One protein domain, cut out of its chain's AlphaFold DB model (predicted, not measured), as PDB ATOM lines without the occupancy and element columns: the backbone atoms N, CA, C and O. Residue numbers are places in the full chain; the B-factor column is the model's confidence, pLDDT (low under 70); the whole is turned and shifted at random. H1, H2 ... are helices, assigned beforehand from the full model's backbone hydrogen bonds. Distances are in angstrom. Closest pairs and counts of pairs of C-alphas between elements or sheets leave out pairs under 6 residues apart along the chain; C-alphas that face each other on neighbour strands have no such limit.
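Overview. This is residues 177 to 227 of the 369 residues of the protein "F-box domain-containing protein" of Scenedesmus sp. NREL 46B-D3 (UniProt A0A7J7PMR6). The longest helix, H4, makes a corner with H3 near their link, a V whose far arm, residues 218 to 227, sticks out at one end of the domain. On the other side of H3, the short helices H1 and H2 fold back on each other as a helical hairpin, and the start of H1 comes near H3. The printed part has 51 residues with four named helices, in the order H1, H2, H3, H4, and no named strand; the class is all helix. It is loose and elongated, with a radius of gyration of the C-alphas of 13.3 A and spans of 39 by 20 by 14 A.

Arrangement. H4, residues 213 to 227, and H3, residues 201 to 211, touch only at the corner by their link, H4 with residues 215 to 216 alone; their closest C-alphas, of Gln 209 and Ala 216, are 5.8 A apart. They run opposite ways at a steep tilt of 55 degrees. H1, residues 181 to 187, is close to H3 but not clearly touching, with the closest C-alphas, of Pro 181 and His 207, 6.5 A apart; the tilt of 34.8 degrees is only just shallow. H2, residues 192 to 198, touches H1 in a hairpin, opposite ways at a shallow tilt of 16 degrees; their closest C-alphas, of Ala 187 and Trp 194, are 6.1 A apart. H2 and H3 meet only through their link. H4 is apart from H1 and H2. In H1, H2, H3 and H4 every O i to N i+4 pair is within hydrogen-bond range.

Along the chain. H4 is 21.7 A from first to last C-alpha and ends at C-alpha 227, (108.625, 129.522, 134.498). H3 is 15.1 A long and begins at C-alpha 201, (114.995, 122.692, 153.971). H2 is 9.8 A long, and H1, 9.7 A, begins at C-alpha 181, (125.782, 117.566, 157.055).

Size, cuts and confidence. The C-alphas farthest apart, of Val 190 and Gln 227, are 39.2 A apart. The three links are tight, and the printed part has no cut. The mean pLDDT of the printed part is 90.7, and no printed residue is under 70.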
ATOM      1  N   GLN A 177     122.612 124.848 162.148       92.25
ATOM      2  CA  GLN A 177     123.185 125.516 160.978       92.25
ATOM      3  C   GLN A 177     124.721 125.486 160.957       92.25
ATOM      4  O   GLN A 177     125.321 125.502 159.883       92.25
ATOM      5  N   ALA A 178     125.363 125.440 162.127       89.62
ATOM      6  CA  ALA A 178     126.819 125.350 162.252       89.62
ATOM      7  C   ALA A 178     127.349 123.906 162.170       89.62
ATOM      8  O   ALA A 178     128.557 123.689 162.066       89.62
ATOM      9  N   VAL A 179     126.460 122.914 162.248       91.25
ATOM     10  CA  VAL A 179     126.809 121.493 162.264       91.25
ATOM     11  C   VAL A 179     127.064 120.989 160.838       91.25
ATOM     12  O   VAL A 179     126.464 121.448 159.873       91.25
ATOM     13  N   ASP A 180     127.982 120.035 160.680       90.38
ATOM     14  CA  ASP A 180     128.257 119.423 159.380       90.38
ATOM     15  C   ASP A 180     127.086 118.539 158.894       90.38
ATOM     16  O   ASP A 180     126.328 118.010 159.710       90.38
ATOM     17  N   PRO A 181     126.942 118.289 157.579       92.31
ATOM     18  CA  PRO A 181     125.782 117.566 157.055       92.31
ATOM     19  C   PRO A 181     125.641 116.123 157.573       92.31
ATOM     20  O   PRO A 181     124.538 115.578 157.558       92.31
ATOM     21  N   LEU A 182     126.720 115.471 158.025       90.69
ATOM     22  CA  LEU A 182     126.639 114.110 158.573       90.69
ATOM     23  C   LEU A 182     126.134 114.133 160.008       90.69
ATOM     24  O   LEU A 182     125.288 113.320 160.379       90.69
ATOM     25  N   SER A 183     126.638 115.071 160.801       90.81
ATOM     26  CA  SER A 183     126.160 115.303 162.158       90.81
ATOM     27  C   SER A 183     124.715 115.811 162.160       90.81
ATOM     28  O   SER A 183     123.936 115.377 163.004       90.81
ATOM     29  N   LEU A 184     124.309 116.621 161.173       94.69
ATOM     30  CA  LEU A 184     122.913 117.027 160.965       94.69
ATOM     31  C   LEU A 184     122.016 115.820 160.632       94.69
ATOM     32  O   LEU A 184     120.935 115.664 161.204       94.69
ATOM     33  N   ALA A 185     122.483 114.912 159.767       93.62
ATOM     34  CA  ALA A 185     121.779 113.657 159.502       93.62
ATOM     35  C   ALA A 185     121.657 112.795 160.770       93.62
ATOM     36  O   ALA A 185     120.587 112.258 161.050       93.62
ATOM     37  N   ALA A 186     122.724 112.682 161.567       91.62
ATOM     38  CA  ALA A 186     122.701 111.929 162.819       91.62
ATOM     39  C   ALA A 186     121.749 112.551 163.855       91.62
ATOM     40  O   ALA A 186     120.996 111.824 164.501       91.62
ATOM     41  N   ALA A 187     121.726 113.880 163.958       93.31
ATOM     42  CA  ALA A 187     120.785 114.634 164.781       93.31
ATOM     43  C   ALA A 187     119.324 114.263 164.460       93.31
ATOM     44  O   ALA A 187     118.538 114.004 165.371       93.31
ATOM     45  N   SER A 188     118.978 114.107 163.176       94.25
ATOM     46  CA  SER A 188     117.624 113.704 162.751       94.25
ATOM     47  C   SER A 188     117.184 112.309 163.248       94.25
ATOM     48  O   SER A 188     115.990 111.981 163.259       94.25
ATOM     49  N   CYS A 189     118.139 111.485 163.687       94.00
ATOM     50  CA  CYS A 189     117.906 110.144 164.218       94.00
ATOM     51  C   CYS A 189     117.765 110.105 165.749       94.00
ATOM     52  O   CYS A 189     117.447 109.044 166.278       94.00
ATOM     53  N   VAL A 190     117.982 111.219 166.462       92.56
ATOM     54  CA  VAL A 190     117.969 111.257 167.936       92.56
ATOM     55  C   VAL A 190     116.549 111.107 168.488       92.56
ATOM     56  O   VAL A 190     116.269 110.183 169.246       92.56
ATOM     57  N   CYS A 191     115.631 111.997 168.104       92.88
ATOM     58  CA  CYS A 191     114.215 111.920 168.476       92.88
ATOM     59  C   CYS A 191     113.328 112.648 167.449       92.88
ATOM     60  O   CYS A 191     113.831 113.221 166.481       92.88
ATOM     61  N   ARG A 192     111.998 112.628 167.640       93.94
ATOM     62  CA  ARG A 192     111.042 113.264 166.709       93.94
ATOM     63  C   ARG A 192     111.254 114.777 166.578       93.94
ATOM     64  O   ARG A 192     111.334 115.258 165.456       93.94
ATOM     65  N   ALA A 193     111.445 115.491 167.688       91.19
ATOM     66  CA  ALA A 193     111.667 116.940 167.673       91.19
ATOM     67  C   ALA A 193     112.945 117.328 166.902       91.19
ATOM     68  O   ALA A 193     112.915 118.194 166.034       91.19
ATOM     69  N   TRP A 194     114.062 116.626 167.140       94.00
ATOM     70  CA  TRP A 194     115.300 116.846 166.380       94.00
ATOM     71  C   TRP A 194     115.144 116.510 164.900       94.00
ATOM     72  O   TRP A 194     115.747 117.172 164.062       94.00
ATOM     73  N   ARG A 195     114.342 115.497 164.560       95.06
ATOM     74  CA  ARG A 195     114.043 115.161 163.166       95.06
ATOM     75  C   ARG A 195     113.297 116.281 162.459       95.06
ATOM     76  O   ARG A 195     113.636 116.575 161.323       95.06
ATOM     77  N   GLU A 196     112.305 116.876 163.110       93.62
ATOM     78  CA  GLU A 196     111.533 117.988 162.548       93.62
ATOM     79  C   GLU A 196     112.422 119.214 162.324       93.62
ATOM     80  O   GLU A 196     112.406 119.786 161.238       93.62
ATOM     81  N   LEU A 197     113.282 119.547 163.292       94.31
ATOM     82  CA  LEU A 197     114.236 120.652 163.156       94.31
ATOM     83  C   LEU A 197     115.307 120.384 162.102       94.31
ATOM     84  O   LEU A 197     115.608 121.245 161.283       94.31
ATOM     85  N   ALA A 198     115.863 119.174 162.086       95.38
ATOM     86  CA  ALA A 198     116.844 118.778 161.090       95.38
ATOM     87  C   ALA A 198     116.224 118.597 159.699       95.38
ATOM     88  O   ALA A 198     116.974 118.537 158.738       95.38
ATOM     89  N   ALA A 199     114.900 118.496 159.557       93.75
ATOM     90  CA  ALA A 199     114.225 118.423 158.261       93.75
ATOM     91  C   ALA A 199     114.013 119.800 157.606       93.75
ATOM     92  O   ALA A 199     113.503 119.846 156.487       93.75
ATOM     93  N   ASP A 200     114.410 120.893 158.267       94.44
ATOM     94  CA  ASP A 200     114.345 122.251 157.726       94.44
ATOM     95  C   ASP A 200     115.139 122.344 156.408       94.44
ATOM     96  O   ASP A 200     116.361 122.155 156.360       94.44
ATOM     97  N   ASP A 201     114.425 122.621 155.315       94.00
ATOM     98  CA  ASP A 201     114.995 122.692 153.971       94.00
ATOM     99  C   ASP A 201     116.068 123.788 153.860       94.00
ATOM    100  O   ASP A 201     117.001 123.637 153.066       94.00
ATOM    101  N   GLY A 202     116.000 124.847 154.678       94.19
ATOM    102  CA  GLY A 202     117.001 125.916 154.694       94.19
ATOM    103  C   GLY A 202     118.386 125.425 155.126       94.19
ATOM    104  O   GLY A 202     119.395 125.816 154.529       94.19
ATOM    105  N   LEU A 203     118.442 124.502 156.094       94.12
ATOM    106  CA  LEU A 203     119.692 123.892 156.564       94.12
ATOM    107  C   LEU A 203     120.332 123.043 155.457       94.12
ATOM    108  O   LEU A 203     121.505 123.206 155.112       94.12
ATOM    109  N   TRP A 204     119.538 122.172 154.826       94.81
ATOM    110  CA  TRP A 204     120.026 121.305 153.752       94.81
ATOM    111  C   TRP A 204     120.366 122.064 152.480       94.81
ATOM    112  O   TRP A 204     121.277 121.659 151.760       94.81
ATOM    113  N   GLN A 205     119.674 123.167 152.192       92.88
ATOM    114  CA  GLN A 205     119.961 123.993 151.026       92.88
ATOM    115  C   GLN A 205     121.361 124.603 151.111       92.88
ATOM    116  O   GLN A 205     122.084 124.592 150.111       92.88
ATOM    117  N   HIS A 206     121.771 125.066 152.296       91.00
ATOM    118  CA  HIS A 206     123.120 125.577 152.530       91.00
ATOM    119  C   HIS A 206     124.183 124.500 152.259       91.00
ATOM    120  O   HIS A 206     125.093 124.708 151.452       91.00
ATOM    121  N   HIS A 207     124.024 123.308 152.842       91.75
ATOM    122  CA  HIS A 207     124.960 122.202 152.628       91.75
ATOM    123  C   HIS A 207     124.958 121.676 151.190       91.75
ATOM    124  O   HIS A 207     126.016 121.332 150.664       91.75
ATOM    125  N   LEU A 208     123.800 121.637 150.523       92.00
ATOM    126  CA  LEU A 208     123.694 121.240 149.121       92.00
ATOM    127  C   LEU A 208     124.467 122.204 148.219       92.00
ATOM    128  O   LEU A 208     125.178 121.755 147.326       92.00
ATOM    129  N   GLN A 209     124.371 123.513 148.460       90.62
ATOM    130  CA  GLN A 209     125.103 124.519 147.689       90.62
ATOM    131  C   GLN A 209     126.615 124.443 147.922       90.62
ATOM    132  O   GLN A 209     127.378 124.541 146.963       90.62
ATOM    133  N   GLN A 210     127.039 124.236 149.170       87.75
ATOM    134  CA  GLN A 210     128.457 124.114 149.517       87.75
ATOM    135  C   GLN A 210     129.089 122.833 148.966       87.75
ATOM    136  O   GLN A 210     130.161 122.877 148.367       87.75
ATOM    137  N   ALA A 211     128.433 121.685 149.151       89.06
ATOM    138  CA  ALA A 211     128.972 120.392 148.741       89.06
ATOM    139  C   ALA A 211     128.795 120.136 147.234       89.06
ATOM    140  O   ALA A 211     129.662 119.544 146.591       89.06
ATOM    141  N   PHE A 212     127.685 120.592 146.648       90.31
ATOM    142  CA  PHE A 212     127.284 120.279 145.276       90.31
ATOM    143  C   PHE A 212     126.896 121.551 144.498       90.31
ATOM    144  O   PHE A 212     125.739 121.733 144.109       90.31
ATOM    145  N   PRO A 213     127.856 122.434 144.173       85.94
ATOM    146  CA  PRO A 213     127.552 123.687 143.477       85.94
ATOM    147  C   PRO A 213     126.839 123.467 142.126       85.94
ATOM    148  O   PRO A 213     125.978 124.254 141.728       85.94
ATOM    149  N   GLY A 214     127.119 122.347 141.445       87.19
ATOM    150  CA  GLY A 214     126.460 121.981 140.187       87.19
ATOM    151  C   GLY A 214     124.964 121.664 140.321       87.19
ATOM    152  O   GLY A 214     124.190 121.996 139.421       87.19
ATOM    153  N   THR A 215     124.519 121.079 141.441       84.38
ATOM    154  CA  THR A 215     123.092 120.756 141.628       84.38
ATOM    155  C   THR A 215     122.265 122.012 141.863       84.38
ATOM    156  O   THR A 215     121.152 122.109 141.348       84.38
ATOM    157  N   ALA A 216     122.822 123.013 142.551       78.19
ATOM    158  CA  ALA A 216     122.166 124.306 142.735       78.19
ATOM    159  C   ALA A 216     121.955 125.033 141.393       78.19
ATOM    160  O   ALA A 216     120.882 125.580 141.128       78.19
ATOM    161  N   GLN A 217     122.946 124.986 140.497       84.88
ATOM    162  CA  GLN A 217     122.811 125.556 139.155       84.88
ATOM    163  C   GLN A 217     121.763 124.803 138.321       84.88
ATOM    164  O   GLN A 217     120.971 125.428 137.610       84.88
ATOM    165  N   GLN A 218     121.712 123.473 138.429       86.38
ATOM    166  CA  GLN A 218     120.701 122.661 137.756       86.38
ATOM    167  C   GLN A 218     119.283 122.959 138.266       86.38
ATOM    168  O   GLN A 218     118.363 123.055 137.456       86.38
ATOM    169  N   GLN A 219     119.103 123.163 139.575       83.69
ATOM    170  CA  GLN A 219     117.826 123.597 140.149       83.69
ATOM    171  C   GLN A 219     117.388 124.946 139.573       83.69
ATOM    172  O   GLN A 219     116.271 125.047 139.072       83.69
ATOM    173  N   ARG A 220     118.272 125.955 139.551       85.12
ATOM    174  CA  ARG A 220     117.961 127.274 138.965       85.12
ATOM    175  C   ARG A 220     117.545 127.168 137.496       85.12
ATOM    176  O   ARG A 220     116.581 127.808 137.089       85.12
ATOM    177  N   ARG A 221     118.224 126.320 136.712       88.88
ATOM    178  CA  ARG A 221     117.857 126.059 135.308       88.88
ATOM    179  C   ARG A 221     116.480 125.407 135.179       88.88
ATOM    180  O   ARG A 221     115.715 125.817 134.317       88.88
ATOM    181  N   ARG A 222     116.147 124.437 136.038       87.62
ATOM    182  CA  ARG A 222     114.820 123.797 136.045       87.62
ATOM    183  C   ARG A 222     113.712 124.781 136.411       87.62
ATOM    184  O   ARG A 222     112.697 124.796 135.729       87.62
ATOM    185  N   PHE A 223     113.923 125.628 137.418       86.12
ATOM    186  CA  PHE A 223     112.964 126.676 137.781       86.12
ATOM    187  C   PHE A 223     112.752 127.681 136.642       86.12
ATOM    188  O   PHE A 223     111.611 127.979 136.305       86.12
ATOM    189  N   ALA A 224     113.826 128.139 135.989       89.44
ATOM    190  CA  ALA A 224     113.719 129.034 134.836       89.44
ATOM    191  C   ALA A 224     112.968 128.385 133.656       89.44
ATOM    192  O   ALA A 224     112.133 129.028 133.024       89.44
ATOM    193  N   GLN A 225     113.217 127.097 133.386       90.56
ATOM    194  CA  GLN A 225     112.500 126.343 132.351       90.56
ATOM    195  C   GLN A 225     111.016 126.158 132.688       90.56
ATOM    196  O   GLN A 225     110.173 126.332 131.815       90.56
ATOM    197  N   GLN A 226     110.683 125.851 133.946       88.06
ATOM    198  CA  GLN A 226     109.290 125.742 134.393       88.06
ATOM    199  C   GLN A 226     108.556 127.081 134.275       88.06
ATOM    200  O   GLN A 226     107.427 127.112 133.795       88.06
ATOM    201  N   GLN A 227     109.209 128.189 134.634       87.25
ATOM    202  CA  GLN A 227     108.625 129.522 134.498       87.25
ATOM    203  C   GLN A 227     108.380 129.890 133.025       87.25
ATOM    204  O   GLN A 227     107.313 130.397 132.690       87.25
TER     205      GLN A 227